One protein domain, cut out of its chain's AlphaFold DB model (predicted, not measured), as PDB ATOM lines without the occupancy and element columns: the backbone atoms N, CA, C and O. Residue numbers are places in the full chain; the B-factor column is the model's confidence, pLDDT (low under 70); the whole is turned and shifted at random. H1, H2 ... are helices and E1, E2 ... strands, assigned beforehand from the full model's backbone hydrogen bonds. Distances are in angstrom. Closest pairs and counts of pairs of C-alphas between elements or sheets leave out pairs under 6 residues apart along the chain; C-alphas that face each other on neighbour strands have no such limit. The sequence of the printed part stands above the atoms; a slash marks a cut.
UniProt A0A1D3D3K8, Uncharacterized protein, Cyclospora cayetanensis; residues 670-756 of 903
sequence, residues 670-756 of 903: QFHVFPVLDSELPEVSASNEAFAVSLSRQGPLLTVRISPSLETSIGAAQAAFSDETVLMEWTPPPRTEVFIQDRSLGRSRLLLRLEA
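What this domain is: This is residues 670 to 756 of the 903 residues of an uncharacterized protein of Cyclospora cayetanensis (UniProt A0A1D3D3K8). The domain is a small sandwich of two three-stranded sheets, E1 E4 E3 and E2 E5 E6, face to face, with a long loop at one end. From E4 the chain runs past that end into the short helix H1, then through residues 718 to 725, which stick out, before it folds back to E5. The printed part has 87 residues, with one named helix and six named strands in the order E1 E2 E3 E4 H1 E5 E6, and its class is mostly strand. Both sheets are antiparallel. The whole is loose, with a radius of gyration of the C-alphas of 16.1 A, and spans 50 by 24 by 20 A.

Where its parts are: E1, residues 670 to 673, begins at C-alpha 670 at (-28.305, 41.182, 17.390) and is 10.0 A long. E2, residues 683 to 686, measures 10.3 A. E3, residues 691 to 698, is 22.5 A long, and E4, residues 701 to 708, is 23.0 A. H1, residues 711 to 717, is 10.1 A long and begins at C-alpha 711 at (-8.296, 40.731, 17.887). E5, residues 735 to 742, is 22.6 A long. E6, residues 747 to 755, is 23.5 A long and ends at C-alpha 755 at (-22.296, 40.528, 33.208).

How they stand to each other: The sheets E1 E4 E3 and E2 E5 E6 form a sandwich, two sheets face to face: the facing parts are 10.0 A centre to centre, their best planes 4 degrees apart, and their strands stand at 32 degrees. E1 and E4 are antiparallel at 149 degrees, with N 671 and O 704 at 2.8 A. E3 and E4 are a hairpin at 160 degrees, with N 694 and O 705 at 2.8 A. Between the sheets, the closest C-alphas of E2 and E3 are those of Ser 685 and Val 693, 7.1 A apart. E2 and E5 are antiparallel at 171 degrees, with N 685 and O 739 at 3.0 A. E5 and E6 are a hairpin at 158 degrees, with N 736 and O 754 at 2.8 A. H1 is not on either sheet, and 2 of its 3 O i to N i+4 pairs are within hydrogen-bond range.

The domain as a whole: The two C-alphas farthest apart are those of Leu 677 and Asp 723, 50.8 A. Without residues 718 to 725 the body spans 46 by 22 by 19 A. The printed part has no cut. The link from H1 to E5, 17 residues, is long. The mean pLDDT of the printed part is 84.7; residues 712 to 728 are under 70.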
ATOM      1  N   GLN A 670     -27.777  40.018  18.110       93.62
ATOM      2  CA  GLN A 670     -28.305  41.182  17.390       93.62
ATOM      3  C   GLN A 670     -29.437  41.823  18.189       93.62
ATOM      4  O   GLN A 670     -30.317  41.131  18.696       93.62
ATOM      5  N   PHE A 671     -29.409  43.149  18.279       92.88
ATOM      6  CA  PHE A 671     -30.388  43.969  18.977       92.88
ATOM      7  C   PHE A 671     -30.917  45.029  18.017       92.88
ATOM      8  O   PHE A 671     -30.150  45.623  17.260       92.88
ATOM      9  N   HIS A 672     -32.218  45.293  18.056       92.75
ATOM     10  CA  HIS A 672     -32.848  46.291  17.199       92.75
ATOM     11  C   HIS A 672     -33.336  47.473  18.042       92.75
ATOM     12  O   HIS A 672     -34.154  47.311  18.944       92.75
ATOM     13  N   VAL A 673     -32.830  48.665  17.736       89.38
ATOM     14  CA  VAL A 673     -33.146  49.928  18.404       89.38
ATOM     15  C   VAL A 673     -33.999  50.774  17.461       89.38
ATOM     16  O   VAL A 673     -33.614  51.043  16.321       89.38
ATOM     17  N   PHE A 674     -35.176  51.184  17.931       89.31
ATOM     18  CA  PHE A 674     -36.130  51.990  17.175       89.31
ATOM     19  C   PHE A 674     -36.950  52.884  18.125       89.31
ATOM     20  O   PHE A 674     -37.335  52.409  19.195       89.31
ATOM     21  N   PRO A 675     -37.292  54.126  17.735       72.62
ATOM     22  CA  PRO A 675     -36.870  54.814  16.513       72.62
ATOM     23  C   PRO A 675     -35.519  55.524  16.693       72.62
ATOM     24  O   PRO A 675     -35.301  56.201  17.694       72.62
ATOM     25  N   VAL A 676     -34.641  55.437  15.691       81.50
ATOM     26  CA  VAL A 676     -33.478  56.332  15.561       81.50
ATOM     27  C   VAL A 676     -33.839  57.425  14.559       81.50
ATOM     28  O   VAL A 676     -33.932  57.169  13.354       81.50
ATOM     29  N   LEU A 677     -34.125  58.617  15.089       78.50
ATOM     30  CA  LEU A 677     -34.681  59.749  14.342       78.50
ATOM     31  C   LEU A 677     -33.606  60.582  13.634       78.50
ATOM     32  O   LEU A 677     -33.854  61.077  12.537       78.50
ATOM     33  N   ASP A 678     -32.420  60.698  14.225       85.00
ATOM     34  CA  ASP A 678     -31.327  61.533  13.717       85.00
ATOM     35  C   ASP A 678     -30.749  60.969  12.420       85.00
ATOM     36  O   ASP A 678     -30.711  59.756  12.232       85.00
ATOM     37  N   SER A 679     -30.306  61.820  11.493       87.50
ATOM     38  CA  SER A 679     -29.772  61.392  10.188       87.50
ATOM     39  C   SER A 679     -28.410  60.699  10.285       87.50
ATOM     40  O   SER A 679     -28.087  59.858   9.445       87.50
ATOM     41  N   GLU A 680     -27.631  61.003  11.319       91.69
ATOM     42  CA  GLU A 680     -26.338  60.373  11.574       91.69
ATOM     43  C   GLU A 680     -26.498  58.990  12.223       91.69
ATOM     44  O   GLU A 680     -27.496  58.686  12.879       91.69
ATOM     45  N   LEU A 681     -25.514  58.115  12.012       92.31
ATOM     46  CA  LEU A 681     -25.382  56.885  12.789       92.31
ATOM     47  C   LEU A 681     -24.883  57.270  14.189       92.31
ATOM     48  O   LEU A 681     -23.825  57.898  14.276       92.31
ATOM     49  N   PRO A 682     -25.597  56.916  15.274       93.75
ATOM     50  CA  PRO A 682     -25.090  57.177  16.608       93.75
ATOM     51  C   PRO A 682     -23.867  56.296  16.861       93.75
ATOM     52  O   PRO A 682     -23.769  55.171  16.363       93.75
ATOM     53  N   GLU A 683     -22.928  56.815  17.636       95.19
ATOM     54  CA  GLU A 683     -21.685  56.121  17.935       95.19
ATOM     55  C   GLU A 683     -21.943  55.107  19.046       95.19
ATOM     56  O   GLU A 683     -22.533  55.452  20.067       95.19
ATOM     57  N   VAL A 684     -21.566  53.843  18.848       95.81
ATOM     58  CA  VAL A 684     -21.824  52.792  19.840       95.81
ATOM     59  C   VAL A 684     -20.510  52.163  20.257       95.81
ATOM     60  O   VAL A 684     -19.828  51.546  19.443       95.81
ATOM     61  N   SER A 685     -20.171  52.327  21.532       95.50
ATOM     62  CA  SER A 685     -18.924  51.860  22.129       95.50
ATOM     63  C   SER A 685     -19.202  50.836  23.226       95.50
ATOM     64  O   SER A 685     -20.178  50.940  23.970       95.50
ATOM     65  N   ALA A 686     -18.341  49.825  23.322       96.12
ATOM     66  CA  ALA A 686     -18.291  48.931  24.469       96.12
ATOM     67  C   ALA A 686     -17.265  49.463  25.484       96.12
ATOM     68  O   ALA A 686     -16.236  50.016  25.106       96.12
ATOM     69  N   SER A 687     -17.524  49.273  26.777       96.12
ATOM     70  CA  SER A 687     -16.643  49.700  27.875       96.12
ATOM     71  C   SER A 687     -15.317  48.937  27.939       96.12
ATOM     72  O   SER A 687     -14.470  49.241  28.773       96.12
ATOM     73  N   ASN A 688     -15.178  47.890  27.130       94.69
ATOM     74  CA  ASN A 688     -13.975  47.102  26.946       94.69
ATOM     75  C   ASN A 688     -13.926  46.591  25.497       94.69
ATOM     76  O   ASN A 688     -14.949  46.479  24.822       94.69
ATOM     77  N   GLU A 689     -12.732  46.237  25.039       94.38
ATOM     78  CA  GLU A 689     -12.480  45.725  23.687       94.38
ATOM     79  C   GLU A 689     -12.726  44.207  23.564       94.38
ATOM     80  O   GLU A 689     -12.275  43.575  22.610       94.38
ATOM     81  N   ALA A 690     -13.429  43.583  24.521       93.31
ATOM     82  CA  ALA A 690     -13.736  42.151  24.467       93.31
ATOM     83  C   ALA A 690     -14.901  41.827  23.520       93.31
ATOM     84  O   ALA A 690     -15.101  40.664  23.166       93.31
ATOM     85  N   PHE A 691     -15.660  42.839  23.089       94.75
ATOM     86  CA  PHE A 691     -16.756  42.701  22.138       94.75
ATOM     87  C   PHE A 691     -16.638  43.731  21.013       94.75
ATOM     88  O   PHE A 691     -16.650  44.937  21.250       94.75
ATOM     89  N   ALA A 692     -16.596  43.247  19.775       94.94
ATOM     90  CA  ALA A 692     -16.761  44.071  18.590       94.94
ATOM     91  C   ALA A 692     -18.248  44.421  18.413       94.94
ATOM     92  O   ALA A 692     -19.111  43.535  18.383       94.94
ATOM     93  N   VAL A 693     -18.545  45.714  18.274       95.69
ATOM     94  CA  VAL A 693     -19.895  46.223  18.003       95.69
ATOM     95  C   VAL A 693     -19.971  46.677  16.550       95.69
ATOM     96  O   VAL A 693     -19.195  47.515  16.105       95.69
ATOM     97  N   SER A 694     -20.927  46.132  15.804       95.94
ATOM     98  CA  SER A 694     -21.202  46.499  14.414       95.94
ATOM     99  C   SER A 694     -22.613  47.066  14.281       95.94
ATOM    100  O   SER A 694     -23.559  46.586  14.908       95.94
ATOM    101  N   LEU A 695     -22.753  48.121  13.477       96.19
ATOM    102  CA  LEU A 695     -23.984  48.898  13.347       96.19
ATOM    103  C   LEU A 695     -24.508  48.823  11.916       96.19
ATOM    104  O   LEU A 695     -23.785  49.104  10.964       96.19
ATOM    105  N   SER A 696     -25.782  48.470  11.760       95.44
ATOM    106  CA  SER A 696     -26.468  48.437  10.469       95.44
ATOM    107  C   SER A 696     -27.795  49.178  10.567       95.44
ATOM    108  O   SER A 696     -28.695  48.771  11.303       95.44
ATOM    109  N   ARG A 697     -27.930  50.283   9.830       94.12
ATOM    110  CA  ARG A 697     -29.152  51.091   9.802       94.12
ATOM    111  C   ARG A 697     -30.012  50.739   8.593       94.12
ATOM    112  O   ARG A 697     -29.535  50.752   7.463       94.12
ATOM    113  N   GLN A 698     -31.297  50.496   8.830       94.00
ATOM    114  CA  GLN A 698     -32.311  50.289   7.797       94.00
ATOM    115  C   GLN A 698     -33.451  51.292   8.022       94.00
ATOM    116  O   GLN A 698     -34.435  51.028   8.714       94.00
ATOM    117  N   GLY A 699     -33.275  52.502   7.482       93.19
ATOM    118  CA  GLY A 699     -34.170  53.634   7.735       93.19
ATOM    119  C   GLY A 699     -34.176  54.029   9.224       93.19
ATOM    120  O   GLY A 699     -33.106  54.274   9.776       93.19
ATOM    121  N   PRO A 700     -35.336  54.099   9.901       92.25
ATOM    122  CA  PRO A 700     -35.423  54.443  11.328       92.25
ATOM    123  C   PRO A 700     -35.011  53.307  12.289       92.25
ATOM    124  O   PRO A 700     -35.016  53.512  13.502       92.25
ATOM    125  N   LEU A 701     -34.708  52.109  11.773       92.25
ATOM    126  CA  LEU A 701     -34.271  50.949  12.553       92.25
ATOM    127  C   LEU A 701     -32.739  50.890  12.596       92.25
ATOM    128  O   LEU A 701     -32.099  50.784  11.548       92.25
ATOM    129  N   LEU A 702     -32.152  50.902  13.792       94.81
ATOM    130  CA  LEU A 702     -30.730  50.639  14.005       94.81
ATOM    131  C   LEU A 702     -30.551  49.217  14.536       94.81
ATOM    132  O   LEU A 702     -31.077  48.870  15.587       94.81
ATOM    133  N   THR A 703     -29.788  48.395  13.827       95.75
ATOM    134  CA  THR A 703     -29.398  47.058  14.281       95.75
ATOM    135  C   THR A 703     -27.995  47.125  14.864       95.75
ATOM    136  O   THR A 703     -27.046  47.459  14.157       95.75
ATOM    137  N   VAL A 704     -27.879  46.811  16.151       96.19
ATOM    138  CA  VAL A 704     -26.627  46.715  16.903       96.19
ATOM    139  C   VAL A 704     -26.277  45.236  17.021       96.19
ATOM    140  O   VAL A 704     -26.973  44.477  17.694       96.19
ATOM    141  N   ARG A 705     -25.215  44.803  16.344       95.88
ATOM    142  CA  ARG A 705     -24.721  43.424  16.377       95.88
ATOM    143  C   ARG A 705     -23.444  43.367  17.207       95.88
ATOM    144  O   ARG A 705     -22.452  44.002  16.861       95.88
ATOM    145  N   ILE A 706     -23.488  42.589  18.282       95.19
ATOM    146  CA  ILE A 706     -22.396  42.399  19.235       95.19
ATOM    147  C   ILE A 706     -21.815  41.000  19.020       95.19
ATOM    148  O   ILE A 706     -22.542  40.006  19.054       95.19
ATOM    149  N   SER A 707     -20.508  40.921  18.808       94.81
ATOM    150  CA  SER A 707     -19.745  39.673  18.685       94.81
ATOM    151  C   SER A 707     -18.509  39.727  19.580       94.81
ATOM    152  O   SER A 707     -17.971  40.821  19.753       94.81
ATOM    153  N   PRO A 708     -18.029  38.601  20.138       94.06
ATOM    154  CA  PRO A 708     -16.748  38.585  20.841       94.06
ATOM    155  C   PRO A 708     -15.635  39.096  19.913       94.06
ATOM    156  O   PRO A 708     -15.587  38.745  18.733       94.06
ATOM    157  N   SER A 709     -14.770  39.963  20.435       90.50
ATOM    158  CA  SER A 709     -13.599  40.453  19.710       90.50
ATOM    159  C   SER A 709     -12.502  39.396  19.765       90.50
ATOM    160  O   SER A 709     -12.074  38.996  20.847       90.50
ATOM    161  N   LEU A 710     -12.059  38.933  18.598       77.88
ATOM    162  CA  LEU A 710     -10.945  37.988  18.474       77.88
ATOM    163  C   LEU A 710      -9.586  38.706  18.431       77.88
ATOM    164  O   LEU A 710      -8.562  38.107  18.735       77.88
ATOM    165  N   GLU A 711      -9.552  39.992  18.078       70.81
ATOM    166  CA  GLU A 711      -8.296  40.731  17.887       70.81
ATOM    167  C   GLU A 711      -7.527  40.903  19.206       70.81
ATOM    168  O   GLU A 711      -6.309  40.713  19.249       70.81
ATOM    169  N   THR A 712      -8.240  41.151  20.309       60.25
ATOM    170  CA  THR A 712      -7.648  41.289  21.647       60.25
ATOM    171  C   THR A 712      -7.102  39.977  22.217       60.25
ATOM    172  O   THR A 712      -6.148  40.018  22.993       60.25
ATOM    173  N   SER A 713      -7.624  38.811  21.816       55.78
ATOM    174  CA  SER A 713      -7.044  37.518  22.215       55.78
ATOM    175  C   SER A 713      -5.823  37.141  21.370       55.78
ATOM    176  O   SER A 713      -4.852  36.596  21.900       55.78
ATOM    177  N   ILE A 714      -5.817  37.484  20.078       56.97
ATOM    178  CA  ILE A 714      -4.702  37.194  19.162       56.97
ATOM    179  C   ILE A 714      -3.462  38.037  19.502       56.97
ATOM    180  O   ILE A 714      -2.350  37.508  19.484       56.97
ATOM    181  N   GLY A 715      -3.633  39.309  19.883       57.84
ATOM    182  CA  GLY A 715      -2.517  40.193  20.251       57.84
ATOM    183  C   GLY A 715      -1.699  39.716  21.462       57.84
ATOM    184  O   GLY A 715      -0.496  39.958  21.520       57.84
ATOM    185  N   ALA A 716      -2.321  38.991  22.399       52.91
ATOM    186  CA  ALA A 716      -1.624  38.370  23.528       52.91
ATOM    187  C   ALA A 716      -0.948  37.035  23.151       52.91
ATOM    188  O   ALA A 716       0.112  36.711  23.682       52.91
ATOM    189  N   ALA A 717      -1.538  36.273  22.223       52.59
ATOM    190  CA  ALA A 717      -1.023  34.974  21.794       52.59
ATOM    191  C   ALA A 717       0.139  35.070  20.792       52.59
ATOM    192  O   ALA A 717       1.053  34.258  20.848       52.59
ATOM    193  N   GLN A 718       0.171  36.073  19.905       53.38
ATOM    194  CA  GLN A 718       1.223  36.188  18.877       53.38
ATOM    195  C   GLN A 718       2.643  36.438  19.422       53.38
ATOM    196  O   GLN A 718       3.612  36.303  18.679       53.38
ATOM    197  N   ALA A 719       2.791  36.757  20.711       55.50
ATOM    198  CA  ALA A 719       4.090  36.808  21.383       55.50
ATOM    199  C   ALA A 719       4.604  35.423  21.842       55.50
ATOM    200  O   ALA A 719       5.747  35.321  22.288       55.50
ATOM    201  N   ALA A 720       3.781  34.369  21.760       55.06
ATOM    202  CA  ALA A 720       4.079  33.047  22.294       55.06
ATOM    203  C   ALA A 720       3.596  31.910  21.367       55.06
ATOM    204  O   ALA A 720       2.413  31.596  21.308       55.06
ATOM    205  N   PHE A 721       4.578  31.217  20.781       51.66
ATOM    206  CA  PHE A 721       4.511  29.919  20.084       51.66
ATOM    207  C   PHE A 721       4.231  29.854  18.575       51.66
ATOM    208  O   PHE A 721       3.535  30.653  17.958       51.66
ATOM    209  N   SER A 722       4.868  28.826  18.015       55.72
ATOM    210  CA  SER A 722       4.911  28.381  16.627       55.72
ATOM    211  C   SER A 722       4.137  27.069  16.448       55.72
ATOM    212  O   SER A 722       4.228  26.194  17.305       55.72
ATOM    213  N   ASP A 723       3.490  26.910  15.294       54.00
ATOM    214  CA  ASP A 723       3.038  25.656  14.660       54.00
ATOM    215  C   ASP A 723       2.063  24.690  15.374       54.00
ATOM    216  O   ASP A 723       1.575  23.776  14.710       54.00
ATOM    217  N   GLU A 724       1.657  24.894  16.633       57.38
ATOM    218  CA  GLU A 724       0.525  24.145  17.218       57.38
ATOM    219  C   GLU A 724      -0.767  24.974  17.291       57.38
ATOM    220  O   GLU A 724      -0.788  26.120  17.744       57.38
ATOM    221  N   THR A 725      -1.884  24.377  16.858       52.09
ATOM    222  CA  THR A 725      -3.218  24.995  16.889       52.09
ATOM    223  C   THR A 725      -3.779  25.020  18.312       52.09
ATOM    224  O   THR A 725      -4.628  24.200  18.674       52.09
ATOM    225  N   VAL A 726      -3.308  25.961  19.127       54.28
ATOM    226  CA  VAL A 726      -3.824  26.186  20.482       54.28
ATOM    227  C   VAL A 726      -5.263  26.699  20.403       54.28
ATOM    228  O   VAL A 726      -5.532  27.788  19.893       54.28
ATOM    229  N   LEU A 727      -6.203  25.919  20.942       62.62
ATOM    230  CA  LEU A 727      -7.584  26.350  21.139       62.62
ATOM    231  C   LEU A 727      -7.622  27.395  22.266       62.62
ATOM    232  O   LEU A 727      -7.716  27.050  23.442       62.62
ATOM    233  N   MET A 728      -7.522  28.673  21.905       69.75
ATOM    234  CA  MET A 728      -7.616  29.792  22.845       69.75
ATOM    235  C   MET A 728      -9.014  29.846  23.480       69.75
ATOM    236  O   MET A 728      -9.990  30.215  22.824       69.75
ATOM    237  N   GLU A 729      -9.112  29.499  24.764       80.88
ATOM    238  CA  GLU A 729     -10.342  29.645  25.543       80.88
ATOM    239  C   GLU A 729     -10.620  31.136  25.796       80.88
ATOM    240  O   GLU A 729      -9.898  31.817  26.525       80.88
ATOM    241  N   TRP A 730     -11.664  31.672  25.159       83.94
ATOM    242  CA  TRP A 730     -12.068  33.065  25.339       83.94
ATOM    243  C   TRP A 730     -12.819  33.232  26.665       83.94
ATOM    244  O   TRP A 730     -13.954  32.776  26.812       83.94
ATOM    245  N   THR A 731     -12.198  33.913  27.627       86.75
ATOM    246  CA  THR A 731     -12.818  34.251  28.913       86.75
ATOM    247  C   THR A 731     -13.505  35.624  28.840       86.75
ATOM    248  O   THR A 731     -12.805  36.627  28.665       86.75
ATOM    249  N   PRO A 732     -14.840  35.728  29.002       86.38
ATOM    250  CA  PRO A 732     -15.524  37.019  29.008       86.38
ATOM    251  C   PRO A 732     -15.097  37.880  30.212       86.38
ATOM    252  O   PRO A 732     -14.988  37.360  31.325       86.38
ATOM    253  N   PRO A 733     -14.919  39.205  30.046       92.62
ATOM    254  CA  PRO A 733     -14.692  40.105  31.173       92.62
ATOM    255  C   PRO A 733     -15.927  40.161  32.091       92.62
ATOM    256  O   PRO A 733     -17.058  40.028  31.614       92.62
ATOM    257  N   PRO A 734     -15.752  40.425  33.402       92.81
ATOM    258  CA  PRO A 734     -16.825  40.318  34.395       92.81
ATOM    259  C   PRO A 734     -18.012  41.255  34.131       92.81
ATOM    260  O   PRO A 734     -19.145  40.924  34.476       92.81
ATOM    261  N   ARG A 735     -17.766  42.414  33.507       94.94
ATOM    262  CA  ARG A 735     -18.787  43.396  33.129       94.94
ATOM    263  C   ARG A 735     -18.386  44.099  31.834       94.94
ATOM    264  O   ARG A 735     -17.258  44.571  31.707       94.94
ATOM    265  N   THR A 736     -19.330  44.193  30.903       95.19
ATOM    266  CA  THR A 736     -19.231  44.987  29.671       95.19
ATOM    267  C   THR A 736     -20.457  45.870  29.556       95.19
ATOM    268  O   THR A 736     -21.583  45.384  29.629       95.19
ATOM    269  N   GLU A 737     -20.253  47.161  29.350       96.50
ATOM    270  CA  GLU A 737     -21.326  48.131  29.164       96.50
ATOM    271  C   GLU A 737     -21.267  48.681  27.748       96.50
ATOM    272  O   GLU A 737     -20.218  49.128  27.298       96.50
ATOM    273  N   VAL A 738     -22.382  48.617  27.027       95.62
ATOM    274  CA  VAL A 738     -22.495  49.137  25.665       95.62
ATOM    275  C   VAL A 738     -23.257  50.446  25.731       95.62
ATOM    276  O   VAL A 738     -24.421  50.472  26.138       95.62
ATOM    277  N   PHE A 739     -22.600  51.527  25.336       96.00
ATOM    278  CA  PHE A 739     -23.152  52.873  25.322       96.00
ATOM    279  C   PHE A 739     -23.510  53.269  23.894       96.00
ATOM    280  O   PHE A 739     -22.713  53.078  22.983       96.00
ATOM    281  N   ILE A 740     -24.687  53.868  23.703       95.62
ATOM    282  CA  ILE A 740     -24.992  54.657  22.507       95.62
ATOM    283  C   ILE A 740     -24.721  56.120  22.848       95.62
ATOM    284  O   ILE A 740     -25.364  56.679  23.738       95.62
ATOM    285  N   GLN A 741     -23.795  56.744  22.132       94.56
ATOM    286  CA  GLN A 741     -23.540  58.174  22.166       94.56
ATOM    287  C   GLN A 741     -24.200  58.849  20.964       94.56
ATOM    288  O   GLN A 741     -23.866  58.622  19.801       94.56
ATOM    289  N   ASP A 742     -25.170  59.699  21.273       90.94
ATOM    290  CA  ASP A 742     -25.815  60.569  20.304       90.94
ATOM    291  C   ASP A 742     -24.882  61.751  20.008       90.94
ATOM    292  O   ASP A 742     -24.647  62.602  20.873       90.94
ATOM    293  N   ARG A 743     -24.331  61.784  18.788       88.38
ATOM    294  CA  ARG A 743     -23.411  62.837  18.333       88.38
ATOM    295  C   ARG A 743     -24.067  64.214  18.284       88.38
ATOM    296  O   ARG A 743     -23.385  65.203  18.531       88.38
ATOM    297  N   SER A 744     -25.375  64.284  18.026       88.56
ATOM    298  CA  SER A 744     -26.103  65.551  17.918       88.56
ATOM    299  C   SER A 744     -26.331  66.209  19.284       88.56
ATOM    300  O   SER A 744     -26.235  67.428  19.416       88.56
ATOM    301  N   LEU A 745     -26.585  65.397  20.318       87.00
ATOM    302  CA  LEU A 745     -26.859  65.867  21.680       87.00
ATOM    303  C   LEU A 745     -25.645  65.804  22.619       87.00
ATOM    304  O   LEU A 745     -25.734  66.279  23.752       87.00
ATOM    305  N   GLY A 746     -24.546  65.163  22.207       90.94
ATOM    306  CA  GLY A 746     -23.381  64.893  23.058       90.94
ATOM    307  C   GLY A 746     -23.680  63.973  24.252       90.94
ATOM    308  O   GLY A 746     -22.880  63.889  25.182       90.94
ATOM    309  N   ARG A 747     -24.837  63.296  24.260       91.62
ATOM    310  CA  ARG A 747     -25.318  62.478  25.383       91.62
ATOM    311  C   ARG A 747     -25.049  61.000  25.126       91.62
ATOM    312  O   ARG A 747     -25.565  60.434  24.164       91.62
ATOM    313  N   SER A 748     -24.312  60.361  26.030       92.19
ATOM    314  CA  SER A 748     -24.234  58.903  26.112       92.19
ATOM    315  C   SER A 748     -25.436  58.333  26.872       92.19
ATOM    316  O   SER A 748     -25.957  58.933  27.815       92.19
ATOM    317  N   ARG A 749     -25.906  57.158  26.446       92.75
ATOM    318  CA  ARG A 749     -26.943  56.363  27.110       92.75
ATOM    319  C   ARG A 749     -26.475  54.914  27.181       92.75
ATOM    320  O   ARG A 749     -26.012  54.373  26.180       92.75
ATOM    321  N   LEU A 750     -26.616  54.283  28.343       94.12
ATOM    322  CA  LEU A 750     -26.378  52.848  28.489       94.12
ATOM    323  C   LEU A 750     -27.466  52.077  27.723       94.12
ATOM    324  O   LEU A 750     -28.652  52.286  27.971       94.12
ATOM    325  N   LEU A 751     -27.059  51.207  26.800       92.75
ATOM    326  CA  LEU A 751     -27.950  50.354  26.011       92.75
ATOM    327  C   LEU A 751     -28.054  48.954  26.612       92.75
ATOM    328  O   LEU A 751     -29.153  48.440  26.804       92.75
ATOM    329  N   LEU A 752     -26.904  48.334  26.884       94.06
ATOM    330  CA  LEU A 752     -26.792  46.965  27.384       94.06
ATOM    331  C   LEU A 752     -25.705  46.898  28.451       94.06
ATOM    332  O   LEU A 752     -24.646  47.507  28.306       94.06
ATOM    333  N   ARG A 753     -25.949  46.108  29.493       95.00
ATOM    334  CA  ARG A 753     -24.952  45.709  30.485       95.00
ATOM    335  C   ARG A 753     -24.885  44.189  30.474       95.00
ATOM    336  O   ARG A 753     -25.852  43.525  30.834       95.00
ATOM    337  N   LEU A 754     -23.765  43.664  29.999       92.31
ATOM    338  CA  LEU A 754     -23.447  42.244  29.983       92.31
ATOM    339  C   LEU A 754     -22.618  41.949  31.232       92.31
ATOM    340  O   LEU A 754     -21.584  42.582  31.443       92.31
ATOM    341  N   GLU A 755     -23.056  41.001  32.049       92.81
ATOM    342  CA  GLU A 755     -22.296  40.528  33.208       92.81
ATOM    343  C   GLU A 755     -21.941  39.065  32.986       92.81
ATOM    344  O   GLU A 755     -22.803  38.261  32.621       92.81
ATOM    345  N   ALA A 756     -20.669  38.714  33.174       89.00
ATOM    346  CA  ALA A 756     -20.273  37.318  33.120       89.00
ATOM    347  C   ALA A 756     -20.829  36.623  34.366       89.00
ATOM    348  O   ALA A 756     -20.469  36.965  35.494       89.00
TER     349      ALA A 756